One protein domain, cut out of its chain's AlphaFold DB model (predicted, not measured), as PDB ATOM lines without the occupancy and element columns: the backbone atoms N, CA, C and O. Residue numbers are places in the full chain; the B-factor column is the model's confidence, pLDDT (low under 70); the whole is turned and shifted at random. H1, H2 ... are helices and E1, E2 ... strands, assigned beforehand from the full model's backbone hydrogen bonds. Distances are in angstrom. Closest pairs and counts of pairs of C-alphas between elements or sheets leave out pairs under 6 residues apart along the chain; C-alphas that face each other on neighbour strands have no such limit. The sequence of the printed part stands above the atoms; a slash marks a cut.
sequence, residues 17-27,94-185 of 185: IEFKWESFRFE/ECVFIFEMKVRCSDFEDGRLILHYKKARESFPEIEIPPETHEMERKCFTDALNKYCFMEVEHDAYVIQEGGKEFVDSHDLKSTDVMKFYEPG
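AT A GLANCE: This is residues 17 to 27 and 94 to 185 of the 185 residues of an uncharacterized protein of Actinidia rufa (UniProt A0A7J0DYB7). A single seven-strand sheet curls round like part of a barrel, left open between its edge strands E2 and E3, with two short helices at opposite ends of the curl: H1 beside E2 and E6, H2 beside E3. From the long link between H1 and E4, residues 130 to 135 stick out as a free loop. The printed part has 103 residues, with named elements in the order E1 E2 E3 H1 E4 E5 E6 H2 E7; the sheet runs E2 E7 E1 E4 E5 E6 E3, mixed, and the class is mixed, helices and strands. The whole is compact, with a radius of gyration of the C-alphas of 13.3 A and spans of 39 by 34 by 23 A.

IN THESE COORDINATES: E1, residues 17 to 21, begins at C-alpha 17 (-17.065, -3.716, 56.772). After the cut come E2, residues 96 to 102, 18.9 A long, and E3, residues 112 to 116, 12.4 A. H1, residues 117 to 123, follows by a tight link. E4, residues 138 to 143, is 15.9 A long, E5, residues 148 to 154, 19.5 A, and E6, residues 157 to 160, 9.7 A. H2, residues 164 to 171, is 10.8 A long. E7, residues 178 to 183, is 17.0 A long and ends at C-alpha 183 (-29.118, -11.105, 58.207).

HOW THE PARTS SIT: The sheet is strongly twisted. E1 is parallel to E7 at 21 degrees, with N 21 and O 182 2.9 A apart, and antiparallel to E4, with N 20 and O 142 at 2.8 A. E2 is antiparallel to E7, with N 98 and O 181 at 2.8 A. E4, E5 and E6 form a meander, each strand the antiparallel neighbour of the one before; E4 and E5 are a hairpin, with N 139 and O 151 at 2.8 A, as are E5 and E6, with N 159 and O 152 at 2.7 A. E3 is antiparallel to E6, with N 115 and O 158 at 2.8 A. Edge strands E2 and E3 are only just apart, their closest C-alphas 8.5 A from each other. H1 and H2 are on the same face of the sheet, in two layers, helices on one face of a sheet, at heights of 6.4 A and 7.6 A, each over none of the strands. The closest C-alphas of H1 and E2 are those of Ser 123 and Ile 98, 6.0 A; of H2 and E3, Gly 164 and Arg 112, 4.7 A. In H2 every O i to N i+4 pair is within hydrogen-bond range; in H1 1 of 3 is, and 2 of 4 O i to N i+3 pairs.

THE WHOLE: The C-alphas farthest apart are those of Glu 132 and Thr 176, 39.8 A. Residues 28 to 93 are not printed, and C-alphas 27 and 94 are 26.7 A apart across the cut. The link from H1 to E4, residues 124 to 137, is long. The mean pLDDT of the printed part is 77.2; residues 17 to 27, 125 to 136 and 162 are under 70.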
ATOM      1  N   ILE A  17     -15.779  -4.384  56.982       49.00
ATOM      2  CA  ILE A  17     -17.065  -3.716  56.772       49.00
ATOM      3  C   ILE A  17     -18.177  -4.715  57.047       49.00
ATOM      4  O   ILE A  17     -18.156  -5.837  56.530       49.00
ATOM      5  N   GLU A  18     -19.119  -4.294  57.881       47.56
ATOM      6  CA  GLU A  18     -20.306  -5.044  58.267       47.56
ATOM      7  C   GLU A  18     -21.522  -4.502  57.512       47.56
ATOM      8  O   GLU A  18     -21.737  -3.292  57.463       47.56
ATOM      9  N   PHE A  19     -22.303  -5.409  56.928       43.44
ATOM     10  CA  PHE A  19     -23.563  -5.095  56.259       43.44
ATOM     11  C   PHE A  19     -24.718  -5.751  56.985       43.44
ATOM     12  O   PHE A  19     -24.694  -6.961  57.212       43.44
ATOM     13  N   LYS A  20     -25.746  -4.968  57.284       50.88
ATOM     14  CA  LYS A  20     -26.991  -5.457  57.852       50.88
ATOM     15  C   LYS A  20     -28.039  -5.514  56.759       50.88
ATOM     16  O   LYS A  20     -28.254  -4.569  56.005       50.88
ATOM     17  N   TRP A  21     -28.675  -6.662  56.638       43.97
ATOM     18  CA  TRP A  21     -29.782  -6.830  55.720       43.97
ATOM     19  C   TRP A  21     -31.020  -6.120  56.279       43.97
ATOM     20  O   TRP A  21     -31.410  -6.335  57.422       43.97
ATOM     21  N   GLU A  22     -31.670  -5.276  55.486       46.84
ATOM     22  CA  GLU A  22     -32.986  -4.749  55.836       46.84
ATOM     23  C   GLU A  22     -33.988  -5.261  54.810       46.84
ATOM     24  O   GLU A  22     -33.860  -5.055  53.606       46.84
ATOM     25  N   SER A  23     -34.980  -6.004  55.299       40.19
ATOM     26  CA  SER A  23     -35.990  -6.653  54.467       40.19
ATOM     27  C   SER A  23     -36.943  -5.617  53.869       40.19
ATOM     28  O   SER A  23     -38.001  -5.351  54.441       40.19
ATOM     29  N   PHE A  24     -36.628  -5.061  52.702       45.00
ATOM     30  CA  PHE A  24     -37.645  -4.402  51.883       45.00
ATOM     31  C   PHE A  24     -38.375  -5.459  51.071       45.00
ATOM     32  O   PHE A  24     -37.786  -6.194  50.288       45.00
ATOM     33  N   ARG A  25     -39.680  -5.562  51.308       49.34
ATOM     34  CA  ARG A  25     -40.539  -6.553  50.663       49.34
ATOM     35  C   ARG A  25     -41.276  -6.000  49.435       49.34
ATOM     36  O   ARG A  25     -41.982  -6.755  48.793       49.34
ATOM     37  N   PHE A  26     -41.161  -4.708  49.112       44.72
ATOM     38  CA  PHE A  26     -41.965  -4.085  48.055       44.72
ATOM     39  C   PHE A  26     -41.343  -2.786  47.521       44.72
ATOM     40  O   PHE A  26     -41.155  -1.841  48.288       44.72
ATOM     41  N   GLU A  27     -41.092  -2.722  46.210       55.38
ATOM     42  CA  GLU A  27     -40.709  -1.516  45.461       55.38
ATOM     43  C   GLU A  27     -41.816  -1.203  44.436       55.38
ATOM     44  O   GLU A  27     -42.336  -2.104  43.779       55.38
ATOM     45  N   GLU A  94     -29.449 -10.505  67.520       82.00
ATOM     46  CA  GLU A  94     -28.240 -11.164  67.038       82.00
ATOM     47  C   GLU A  94     -28.308 -11.209  65.509       82.00
ATOM     48  O   GLU A  94     -29.181 -11.852  64.937       82.00
ATOM     49  N   CYS A  95     -27.421 -10.477  64.836       80.88
ATOM     50  CA  CYS A  95     -27.319 -10.555  63.386       80.88
ATOM     51  C   CYS A  95     -26.710 -11.915  63.012       80.88
ATOM     52  O   CYS A  95     -25.675 -12.315  63.554       80.88
ATOM     53  N   VAL A  96     -27.336 -12.627  62.081       87.19
ATOM     54  CA  VAL A  96     -26.862 -13.919  61.587       87.19
ATOM     55  C   VAL A  96     -25.826 -13.663  60.503       87.19
ATOM     56  O   VAL A  96     -26.127 -13.086  59.464       87.19
ATOM     57  N   PHE A  97     -24.583 -14.079  60.734       87.62
ATOM     58  CA  PHE A  97     -23.547 -14.019  59.704       87.62
ATOM     59  C   PHE A  97     -23.936 -14.894  58.506       87.62
ATOM     60  O   PHE A  97     -24.176 -16.090  58.673       87.62
ATOM     61  N   ILE A  98     -23.958 -14.301  57.311       86.31
ATOM     62  CA  ILE A  98     -24.291 -14.996  56.066       86.31
ATOM     63  C   ILE A  98     -23.002 -15.489  55.395       86.31
ATOM     64  O   ILE A  98     -22.776 -16.691  55.279       86.31
ATOM     65  N   PHE A  99     -22.132 -14.566  54.972       88.44
ATOM     66  CA  PHE A  99     -20.843 -14.892  54.359       88.44
ATOM     67  C   PHE A  99     -19.871 -13.712  54.384       88.44
ATOM     68  O   PHE A  99     -20.234 -12.568  54.667       88.44
ATOM     69  N   GLU A 100     -18.617 -13.998  54.039       91.00
ATOM     70  CA  GLU A 100     -17.582 -12.991  53.843       91.00
ATOM     71  C   GLU A 100     -16.893 -13.131  52.485       91.00
ATOM     72  O   GLU A 100     -16.734 -14.228  51.933       91.00
ATOM     73  N   MET A 101     -16.435 -12.006  51.945       88.88
ATOM     74  CA  MET A 101     -15.589 -11.982  50.761       88.88
ATOM     75  C   MET A 101     -14.414 -11.036  50.941       88.88
ATOM     76  O   MET A 101     -14.543  -9.929  51.459       88.88
ATOM     77  N   LYS A 102     -13.251 -11.482  50.469       90.50
ATOM     78  CA  LYS A 102     -12.094 -10.614  50.313       90.50
ATOM     79  C   LYS A 102     -12.265  -9.812  49.032       90.50
ATOM     80  O   LYS A 102     -12.415 -10.412  47.969       90.50
ATOM     81  N   VAL A 103     -12.217  -8.496  49.163       89.25
ATOM     82  CA  VAL A 103     -12.310  -7.554  48.053       89.25
ATOM     83  C   VAL A 103     -11.049  -7.665  47.199       89.25
ATOM     84  O   VAL A 103      -9.941  -7.667  47.731       89.25
ATOM     85  N   ARG A 104     -11.182  -7.762  45.878       90.62
ATOM     86  CA  ARG A 104     -10.065  -7.770  44.917       90.62
ATOM     87  C   ARG A 104     -10.204  -6.603  43.951       90.62
ATOM     88  O   ARG A 104     -11.305  -6.148  43.685       90.62
ATOM     89  N   CYS A 105      -9.097  -6.174  43.338       85.81
ATOM     90  CA  CYS A 105      -9.165  -5.147  42.289       85.81
ATOM     91  C   CYS A 105     -10.073  -5.566  41.121       85.81
ATOM     92  O   CYS A 105     -10.705  -4.715  40.519       85.81
ATOM     93  N   SER A 106     -10.141  -6.869  40.821       88.88
ATOM     94  CA  SER A 106     -11.010  -7.427  39.779       88.88
ATOM     95  C   SER A 106     -12.491  -7.434  40.142       88.88
ATOM     96  O   SER A 106     -13.312  -7.687  39.273       88.88
ATOM     97  N   ASP A 107     -12.824  -7.238  41.418       89.56
ATOM     98  CA  ASP A 107     -14.215  -7.160  41.859       89.56
ATOM     99  C   ASP A 107     -14.781  -5.748  41.604       89.56
ATOM    100  O   ASP A 107     -15.949  -5.505  41.876       89.56
ATOM    101  N   PHE A 108     -13.973  -4.825  41.067       86.44
ATOM    102  CA  PHE A 108     -14.395  -3.485  40.675       86.44
ATOM    103  C   PHE A 108     -14.301  -3.305  39.164       86.44
ATOM    104  O   PHE A 108     -13.210  -3.342  38.596       86.44
ATOM    105  N   GLU A 109     -15.435  -3.049  38.524       87.62
ATOM    106  CA  GLU A 109     -15.517  -2.806  37.082       87.62
ATOM    107  C   GLU A 109     -16.448  -1.622  36.832       87.62
ATOM    108  O   GLU A 109     -17.551  -1.572  37.369       87.62
ATOM    109  N   ASP A 110     -15.972  -0.621  36.087       86.19
ATOM    110  CA  ASP A 110     -16.741   0.578  35.720       86.19
ATOM    111  C   ASP A 110     -17.439   1.294  36.895       86.19
ATOM    112  O   ASP A 110     -18.536   1.836  36.770       86.19
ATOM    113  N   GLY A 111     -16.786   1.317  38.064       82.06
ATOM    114  CA  GLY A 111     -17.328   1.936  39.279       82.06
ATOM    115  C   GLY A 111     -18.394   1.101  39.991       82.06
ATOM    116  O   GLY A 111     -19.060   1.604  40.891       82.06
ATOM    117  N   ARG A 112     -18.553  -0.167  39.616       88.00
ATOM    118  CA  ARG A 112     -19.464  -1.126  40.240       88.00
ATOM    119  C   ARG A 112     -18.671  -2.118  41.074       88.00
ATOM    120  O   ARG A 112     -17.536  -2.444  40.732       88.00
ATOM    121  N   LEU A 113     -19.280  -2.614  42.148       88.88
ATOM    122  CA  LEU A 113     -18.743  -3.736  42.917       88.88
ATOM    123  C   LEU A 113     -19.456  -5.023  42.486       88.88
ATOM    124  O   LEU A 113     -20.677  -5.136  42.602       88.88
ATOM    125  N   ILE A 114     -18.676  -5.983  41.997       90.00
ATOM    126  CA  ILE A 114     -19.123  -7.265  41.462       90.00
ATOM    127  C   ILE A 114     -18.881  -8.365  42.495       90.00
ATOM    128  O   ILE A 114     -17.752  -8.689  42.869       90.00
ATOM    129  N   LEU A 115     -19.963  -9.011  42.908       88.31
ATOM    130  CA  LEU A 115     -19.956 -10.214  43.720       88.31
ATOM    131  C   LEU A 115     -20.204 -11.418  42.812       88.31
ATOM    132  O   LEU A 115     -21.301 -11.634  42.294       88.31
ATOM    133  N   HIS A 116     -19.176 -12.246  42.632       84.69
ATOM    134  CA  HIS A 116     -19.300 -13.434  41.791       84.69
ATOM    135  C   HIS A 116     -20.369 -14.404  42.315       84.69
ATOM    136  O   HIS A 116     -20.321 -14.864  43.462       84.69
ATOM    137  N   TYR A 117     -21.275 -14.793  41.418       78.56
ATOM    138  CA  TYR A 117     -22.475 -15.573  41.713       78.56
ATOM    139  C   TYR A 117     -22.234 -16.861  42.480       78.56
ATOM    140  O   TYR A 117     -23.017 -17.182  43.363       78.56
ATOM    141  N   LYS A 118     -21.130 -17.578  42.234       80.56
ATOM    142  CA  LYS A 118     -20.870 -18.852  42.922       80.56
ATOM    143  C   LYS A 118     -20.879 -18.720  44.452       80.56
ATOM    144  O   LYS A 118     -21.429 -19.585  45.115       80.56
ATOM    145  N   LYS A 119     -20.291 -17.653  45.003       74.62
ATOM    146  CA  LYS A 119     -20.259 -17.429  46.460       74.62
ATOM    147  C   LYS A 119     -21.562 -16.830  46.974       74.62
ATOM    148  O   LYS A 119     -22.068 -17.248  48.005       74.62
ATOM    149  N   ALA A 120     -22.095 -15.859  46.238       77.62
ATOM    150  CA  ALA A 120     -23.309 -15.165  46.626       77.62
ATOM    151  C   ALA A 120     -24.536 -16.097  46.596       77.62
ATOM    152  O   ALA A 120     -25.334 -16.062  47.519       77.62
ATOM    153  N   ARG A 121     -24.659 -17.001  45.616       79.81
ATOM    154  CA  ARG A 121     -25.792 -17.941  45.494       79.81
ATOM    155  C   ARG A 121     -25.897 -18.929  46.656       79.81
ATOM    156  O   ARG A 121     -26.994 -19.299  47.044       79.81
ATOM    157  N   GLU A 122     -24.772 -19.370  47.217       79.75
ATOM    158  CA  GLU A 122     -24.792 -20.264  48.388       79.75
ATOM    159  C   GLU A 122     -25.401 -19.576  49.622       79.75
ATOM    160  O   GLU A 122     -25.882 -20.243  50.531       79.75
ATOM    161  N   SER A 123     -25.378 -18.242  49.630       78.44
ATOM    162  CA  SER A 123     -25.750 -17.375  50.750       78.44
ATOM    163  C   SER A 123     -27.080 -16.651  50.539       78.44
ATOM    164  O   SER A 123     -27.793 -16.354  51.490       78.44
ATOM    165  N   PHE A 124     -27.425 -16.381  49.284       73.81
ATOM    166  CA  PHE A 124     -28.646 -15.721  48.869       73.81
ATOM    167  C   PHE A 124     -29.451 -16.703  48.017       73.81
ATOM    168  O   PHE A 124     -29.006 -17.024  46.909       73.81
ATOM    169  N   PRO A 125     -30.619 -17.181  48.493       69.19
ATOM    170  CA  PRO A 125     -31.483 -18.011  47.671       69.19
ATOM    171  C   PRO A 125     -31.810 -17.288  46.364       69.19
ATOM    172  O   PRO A 125     -31.868 -16.053  46.314       69.19
ATOM    173  N   GLU A 126     -31.931 -18.098  45.315       65.69
ATOM    174  CA  GLU A 126     -32.036 -17.669  43.928       65.69
ATOM    175  C   GLU A 126     -33.181 -16.672  43.772       65.69
ATOM    176  O   GLU A 126     -34.333 -16.963  44.083       65.69
ATOM    177  N   ILE A 127     -32.814 -15.477  43.324       63.78
ATOM    178  CA  ILE A 127     -33.746 -14.509  42.771       63.78
ATOM    179  C   ILE A 127     -34.292 -15.153  41.497       63.78
ATOM    180  O   ILE A 127     -33.564 -15.289  40.508       63.78
ATOM    181  N   GLU A 128     -35.546 -15.593  41.516       63.75
ATOM    182  CA  GLU A 128     -36.227 -16.025  40.300       63.75
ATOM    183  C   GLU A 128     -36.637 -14.773  39.523       63.75
ATOM    184  O   GLU A 128     -37.745 -14.276  39.690       63.75
ATOM    185  N   ILE A 129     -35.743 -14.244  38.680       61.00
ATOM    186  CA  ILE A 129     -36.115 -13.183  37.735       61.00
ATOM    187  C   ILE A 129     -37.055 -13.814  36.702       61.00
ATOM    188  O   ILE A 129     -36.602 -14.666  35.924       61.00
ATOM    189  N   PRO A 130     -38.345 -13.435  36.642       59.56
ATOM    190  CA  PRO A 130     -39.226 -13.953  35.615       59.56
ATOM    191  C   PRO A 130     -38.688 -13.505  34.248       59.56
ATOM    192  O   PRO A 130     -38.444 -12.313  34.049       59.56
ATOM    193  N   PRO A 131     -38.523 -14.411  33.270       59.81
ATOM    194  CA  PRO A 131     -37.935 -14.079  31.967       59.81
ATOM    195  C   PRO A 131     -38.749 -13.053  31.157       59.81
ATOM    196  O   PRO A 131     -38.294 -12.583  30.118       59.81
ATOM    197  N   GLU A 132     -39.957 -12.722  31.614       61.72
ATOM    198  CA  GLU A 132     -40.963 -11.949  30.891       61.72
ATOM    199  C   GLU A 132     -41.052 -10.485  31.338       61.72
ATOM    200  O   GLU A 132     -41.520  -9.648  30.567       61.72
ATOM    201  N   THR A 133     -40.636 -10.151  32.564       61.31
ATOM    202  CA  THR A 133     -40.973  -8.849  33.165       61.31
ATOM    203  C   THR A 133     -39.909  -7.780  32.948       61.31
ATOM    204  O   THR A 133     -40.211  -6.600  33.097       61.31
ATOM    205  N   HIS A 134     -38.668  -8.155  32.606       57.59
ATOM    206  CA  HIS A 134     -37.496  -7.270  32.727       57.59
ATOM    207  C   HIS A 134     -37.367  -6.610  34.118       57.59
ATOM    208  O   HIS A 134     -36.563  -5.695  34.288       57.59
ATOM    209  N   GLU A 135     -38.134  -7.062  35.116       59.91
ATOM    210  CA  GLU A 135     -38.056  -6.568  36.482       59.91
ATOM    211  C   GLU A 135     -36.788  -7.159  37.087       59.91
ATOM    212  O   GLU A 135     -36.708  -8.352  37.375       59.91
ATOM    213  N   MET A 136     -35.758  -6.329  37.215       65.31
ATOM    214  CA  MET A 136     -34.572  -6.692  37.976       65.31
ATOM    215  C   MET A 136     -34.966  -6.714  39.450       65.31
ATOM    216  O   MET A 136     -35.322  -5.679  40.010       65.31
ATOM    217  N   GLU A 137     -34.916  -7.882  40.091       70.19
ATOM    218  CA  GLU A 137     -35.065  -7.928  41.543       70.19
ATOM    219  C   GLU A 137     -33.859  -7.216  42.169       70.19
ATOM    220  O   GLU A 137     -32.698  -7.589  41.958       70.19
ATOM    221  N   ARG A 138     -34.153  -6.163  42.929       78.69
ATOM    222  CA  ARG A 138     -33.177  -5.388  43.687       78.69
ATOM    223  C   ARG A 138     -33.179  -5.859  45.127       78.69
ATOM    224  O   ARG A 138     -34.199  -5.828  45.811       78.69
ATOM    225  N   LYS A 139     -32.010  -6.252  45.616       78.88
ATOM    226  CA  LYS A 139     -31.764  -6.511  47.031       78.88
ATOM    227  C   LYS A 139     -31.236  -5.241  47.681       78.88
ATOM    228  O   LYS A 139     -30.244  -4.683  47.227       78.88
ATOM    229  N   CYS A 140     -31.894  -4.790  48.742       82.75
ATOM    230  CA  CYS A 140     -31.472  -3.627  49.516       82.75
ATOM    231  C   CYS A 140     -30.818  -4.077  50.828       82.75
ATOM    232  O   CYS A 140     -31.267  -5.032  51.461       82.75
ATOM    233  N   PHE A 141     -29.747  -3.403  51.229       84.31
ATOM    234  CA  PHE A 141     -29.059  -3.632  52.496       84.31
ATOM    235  C   PHE A 141     -28.501  -2.313  53.033       84.31
ATOM    236  O   PHE A 141     -28.296  -1.361  52.279       84.31
ATOM    237  N   THR A 142     -28.261  -2.254  54.337       86.31
ATOM    238  CA  THR A 142     -27.627  -1.120  55.008       86.31
ATOM    239  C   THR A 142     -26.188  -1.462  55.378       86.31
ATOM    240  O   THR A 142     -25.865  -2.577  55.795       86.31
ATOM    241  N   ASP A 143     -25.284  -0.510  55.188       85.19
ATOM    242  CA  ASP A 143     -23.908  -0.638  55.666       85.19
ATOM    243  C   ASP A 143     -23.784  -0.290  57.161       85.19
ATOM    244  O   ASP A 143     -24.755   0.060  57.840       85.19
ATOM    245  N   ALA A 144     -22.561  -0.361  57.688       81.62
ATOM    246  CA  ALA A 144     -22.253  -0.006  59.072       81.62
ATOM    247  C   ALA A 144     -22.536   1.473  59.425       81.62
ATOM    248  O   ALA A 144     -22.556   1.823  60.606       81.62
ATOM    249  N   LEU A 145     -22.747   2.339  58.428       82.19
ATOM    250  CA  LEU A 145     -23.118   3.748  58.575       82.19
ATOM    251  C   LEU A 145     -24.632   3.974  58.380       82.19
ATOM    252  O   LEU A 145     -25.071   5.123  58.333       82.19
ATOM    253  N   ASN A 146     -25.430   2.902  58.298       81.88
ATOM    254  CA  ASN A 146     -26.862   2.910  57.980       81.88
ATOM    255  C   ASN A 146     -27.189   3.554  56.622       81.88
ATOM    256  O   ASN A 146     -28.280   4.096  56.432       81.88
ATOM    257  N   LYS A 147     -26.260   3.518  55.666       83.50
ATOM    258  CA  LYS A 147     -26.523   3.964  54.300       83.50
ATOM    259  C   LYS A 147     -27.106   2.809  53.493       83.50
ATOM    260  O   LYS A 147     -26.553   1.710  53.470       83.50
ATOM    261  N   TYR A 148     -28.213   3.082  52.810       83.50
ATOM    262  CA  TYR A 148     -28.844   2.122  51.912       83.50
ATOM    263  C   TYR A 148     -27.990   1.885  50.668       83.50
ATOM    264  O   TYR A 148     -27.483   2.827  50.053       83.50
ATOM    265  N   CYS A 149     -27.869   0.617  50.299       84.69
ATOM    266  CA  CYS A 149     -27.191   0.141  49.107       84.69
ATOM    267  C   CYS A 149     -28.109  -0.833  48.361       84.69
ATOM    268  O   CYS A 149     -28.833  -1.610  48.987       84.69
ATOM    269  N   PHE A 150     -28.043  -0.821  47.029       84.56
ATOM    270  CA  PHE A 150     -28.836  -1.699  46.170       84.56
ATOM    271  C   PHE A 150     -27.926  -2.665  45.415       84.56
ATOM    272  O   PHE A 150     -26.906  -2.274  44.852       84.56
ATOM    273  N   MET A 151     -28.306  -3.935  45.407       85.12
ATOM    274  CA  MET A 151     -27.646  -5.018  44.695       85.12
ATOM    275  C   MET A 151     -28.625  -5.621  43.698       85.12
ATOM    276  O   MET A 151     -29.727  -6.022  44.058       85.12
ATOM    277  N   GLU A 152     -28.204  -5.705  42.451       85.50
ATOM    278  CA  GLU A 152     -28.954  -6.293  41.346       85.50
ATOM    279  C   GLU A 152     -28.269  -7.576  40.884       85.50
ATOM    280  O   GLU A 152     -27.083  -7.779  41.140       85.50
ATOM    281  N   VAL A 153     -28.997  -8.453  40.198       81.50
ATOM    282  CA  VAL A 153     -28.405  -9.641  39.567       81.50
ATOM    283  C   VAL A 153     -28.256  -9.397  38.067       81.50
ATOM    284  O   VAL A 153     -29.241  -9.179  37.366       81.50
ATOM    285  N   GLU A 154     -27.021  -9.460  37.570       81.81
ATOM    286  CA  GLU A 154     -26.653  -9.246  36.168       81.81
ATOM    287  C   GLU A 154     -25.736 -10.385  35.686       81.81
ATOM    288  O   GLU A 154     -24.679 -10.605  36.268       81.81
ATOM    289  N   HIS A 155     -26.122 -11.103  34.619       75.00
ATOM    290  CA  HIS A 155     -25.295 -12.118  33.930       75.00
ATOM    291  C   HIS A 155     -24.527 -13.090  34.861       75.00
ATOM    292  O   HIS A 155     -23.325 -13.287  34.696       75.00
ATOM    293  N   ASP A 156     -25.199 -13.693  35.847       78.31
ATOM    294  CA  ASP A 156     -24.560 -14.533  36.877       78.31
ATOM    295  C   ASP A 156     -23.526 -13.779  37.735       78.31
ATOM    296  O   ASP A 156     -22.458 -14.290  38.097       78.31
ATOM    297  N   ALA A 157     -23.847 -12.551  38.118       83.69
ATOM    298  CA  ALA A 157     -23.168 -11.816  39.167       83.69
ATOM    299  C   ALA A 157     -24.174 -10.982  39.954       83.69
ATOM    300  O   ALA A 157     -25.203 -10.564  39.434       83.69
ATOM    301  N   TYR A 158     -23.862 -10.744  41.219       86.12
ATOM    302  CA  TYR A 158     -24.561  -9.749  42.013       86.12
ATOM    303  C   TYR A 158     -23.765  -8.449  41.913       86.12
ATOM    304  O   TYR A 158     -22.577  -8.423  42.229       86.12
ATOM    305  N   VAL A 159     -24.390  -7.385  41.436       88.12
ATOM    306  CA  VAL A 159     -23.746  -6.113  41.124       88.12
ATOM    307  C   VAL A 159     -24.356  -5.030  41.991       88.12
ATOM    308  O   VAL A 159     -25.564  -4.815  41.985       88.12
ATOM    309  N   ILE A 160     -23.515  -4.317  42.729       85.81
ATOM    310  CA  ILE A 160     -23.928  -3.095  43.419       85.81
ATOM    311  C   ILE A 160     -23.779  -1.959  42.403       85.81
ATOM    312  O   ILE A 160     -22.665  -1.483  42.164       85.81
ATOM    313  N   GLN A 161     -24.890  -1.622  41.734       76.56
ATOM    314  CA  GLN A 161     -24.932  -0.646  40.637       76.56
ATOM    315  C   GLN A 161     -24.834   0.790  41.160       76.56
ATOM    316  O   GLN A 161     -23.799   1.443  41.015       76.56
ATOM    317  N   GLU A 162     -25.912   1.290  41.765       68.31
ATOM    318  CA  GLU A 162     -25.970   2.659  42.265       68.31
ATOM    319  C   GLU A 162     -25.221   2.778  43.583       68.31
ATOM    320  O   GLU A 162     -25.455   2.035  44.539       68.31
ATOM    321  N   GLY A 163     -24.297   3.732  43.628       71.69
ATOM    322  CA  GLY A 163     -23.487   3.944  44.807       71.69
ATOM    323  C   GLY A 163     -22.296   3.001  44.911       71.69
ATOM    324  O   GLY A 163     -21.612   3.100  45.911       71.69
ATOM    325  N   GLY A 164     -22.015   2.100  43.958       79.44
ATOM    326  CA  GLY A 164     -20.887   1.159  44.061       79.44
ATOM    327  C   GLY A 164     -19.541   1.871  44.237       79.44
ATOM    328  O   GLY A 164     -18.779   1.569  45.157       79.44
ATOM    329  N   LYS A 165     -19.279   2.888  43.414       81.69
ATOM    330  CA  LYS A 165     -18.081   3.723  43.517       81.69
ATOM    331  C   LYS A 165     -18.108   4.574  44.780       81.69
ATOM    332  O   LYS A 165     -17.137   4.593  45.523       81.69
ATOM    333  N   GLU A 166     -19.227   5.235  45.058       83.38
ATOM    334  CA  GLU A 166     -19.412   6.043  46.265       83.38
ATOM    335  C   GLU A 166     -19.254   5.202  47.533       83.38
ATOM    336  O   GLU A 166     -18.790   5.697  48.555       83.38
ATOM    337  N   PHE A 167     -19.647   3.935  47.488       80.12
ATOM    338  CA  PHE A 167     -19.540   2.961  48.559       80.12
ATOM    339  C   PHE A 167     -18.073   2.620  48.814       80.12
ATOM    340  O   PHE A 167     -17.605   2.721  49.947       80.12
ATOM    341  N   VAL A 168     -17.325   2.320  47.752       82.44
ATOM    342  CA  VAL A 168     -15.874   2.095  47.812       82.44
ATOM    343  C   VAL A 168     -15.144   3.315  48.352       82.44
ATOM    344  O   VAL A 168     -14.347   3.190  49.283       82.44
ATOM    345  N   ASP A 169     -15.451   4.489  47.804       85.88
ATOM    346  CA  ASP A 169     -14.808   5.749  48.161       85.88
ATOM    347  C   ASP A 169     -15.138   6.143  49.611       85.88
ATOM    348  O   ASP A 169     -14.245   6.527  50.367       85.88
ATOM    349  N   SER A 170     -16.398   5.995  50.041       83.81
ATOM    350  CA  SER A 170     -16.830   6.333  51.411       83.81
ATOM    351  C   SER A 170     -16.241   5.418  52.482       83.81
ATOM    352  O   SER A 170     -16.035   5.868  53.609       83.81
ATOM    353  N   HIS A 171     -15.921   4.170  52.139       82.25
ATOM    354  CA  HIS A 171     -15.330   3.214  53.074       82.25
ATOM    355  C   HIS A 171     -13.803   3.076  52.939       82.25
ATOM    356  O   HIS A 171     -13.181   2.376  53.744       82.25
ATOM    357  N   ASP A 172     -13.180   3.765  51.970       87.06
ATOM    358  CA  ASP A 172     -11.759   3.610  51.607       87.06
ATOM    359  C   ASP A 172     -11.403   2.122  51.434       87.06
ATOM    360  O   ASP A 172     -10.461   1.608  52.048       87.06
ATOM    361  N   LEU A 173     -12.231   1.424  50.647       85.56
ATOM    362  CA  LEU A 173     -12.111  -0.010  50.406       85.56
ATOM    363  C   LEU A 173     -10.858  -0.337  49.594       85.56
ATOM    364  O   LEU A 173     -10.616   0.214  48.520       85.56
ATOM    365  N   LYS A 174     -10.078  -1.298  50.084       87.44
ATOM    366  CA  LYS A 174      -8.839  -1.770  49.458       87.44
ATOM    367  C   LYS A 174      -8.976  -3.221  49.034       87.44
ATOM    368  O   LYS A 174      -9.716  -4.000  49.624       87.44
ATOM    369  N   SER A 175      -8.157  -3.634  48.070       85.88
ATOM    370  CA  SER A 175      -8.070  -5.023  47.582       85.88
ATOM    371  C   SER A 175      -7.537  -6.044  48.606       85.88
ATOM    372  O   SER A 175      -7.239  -7.198  48.285       85.88
ATOM    373  N   THR A 176      -7.371  -5.620  49.854       86.88
ATOM    374  CA  THR A 176      -7.007  -6.459  50.995       86.88
ATOM    375  C   THR A 176      -8.123  -6.582  52.019       86.88
ATOM    376  O   THR A 176      -8.002  -7.421  52.911       86.88
ATOM    377  N   ASP A 177      -9.168  -5.767  51.904       89.56
ATOM    378  CA  ASP A 177     -10.234  -5.684  52.890       89.56
ATOM    379  C   ASP A 177     -11.224  -6.836  52.749       89.56
ATOM    380  O   ASP A 177     -11.282  -7.541  51.733       89.56
ATOM    381  N   VAL A 178     -11.983  -7.050  53.821       90.00
ATOM    382  CA  VAL A 178     -12.981  -8.111  53.911       90.00
ATOM    383  C   VAL A 178     -14.347  -7.489  54.159       90.00
ATOM    384  O   VAL A 178     -14.548  -6.748  55.123       90.00
ATOM    385  N   MET A 179     -15.290  -7.835  53.291       89.56
ATOM    386  CA  MET A 179     -16.701  -7.494  53.409       89.56
ATOM    387  C   MET A 179     -17.462  -8.659  54.033       89.56
ATOM    388  O   MET A 179     -17.301  -9.797  53.588       89.56
ATOM    389  N   LYS A 180     -18.283  -8.378  55.049       90.81
ATOM    390  CA  LYS A 180     -19.070  -9.376  55.784       90.81
ATOM    391  C   LYS A 180     -20.550  -9.034  55.756       90.81
ATOM    392  O   LYS A 180     -20.939  -7.950  56.183       90.81
ATOM    393  N   PHE A 181     -21.362  -9.974  55.301       87.38
ATOM    394  CA  PHE A 181     -22.803  -9.808  55.153       87.38
ATOM    395  C   PHE A 181     -23.548 -10.511  56.279       87.38
ATOM    396  O   PHE A 181     -23.203 -11.641  56.635       87.38
ATOM    397  N   TYR A 182     -24.573  -9.850  56.813       87.44
ATOM    398  CA  TYR A 182     -25.370 -10.335  57.932       87.44
ATOM    399  C   TYR A 182     -26.871 -10.196  57.662       87.44
ATOM    400  O   TYR A 182     -27.312  -9.224  57.049       87.44
ATOM    401  N   GLU A 183     -27.656 -11.144  58.167       85.31
ATOM    402  CA  GLU A 183     -29.118 -11.105  58.207       85.31
ATOM    403  C   GLU A 183     -29.590 -10.619  59.588       85.31
ATOM    404  O   GLU A 183     -28.988 -10.993  60.598       85.31
ATOM    405  N   PRO A 184     -30.634  -9.783  59.693       80.38
ATOM    406  CA  PRO A 184     -31.234  -9.447  60.973       80.38
ATOM    407  C   PRO A 184     -31.906 -10.701  61.547       80.38
ATOM    408  O   PRO A 184     -32.663 -11.370  60.844       80.38
ATOM    409  N   GLY A 185     -31.602 -11.017  62.808       70.75
ATOM    410  CA  GLY A 185     -32.252 -12.100  63.559       70.75
ATOM    411  C   GLY A 185     -33.644 -11.757  64.072       70.75
ATOM    412  O   GLY A 185     -33.985 -10.553  64.148       70.75
TER     413      GLY A 185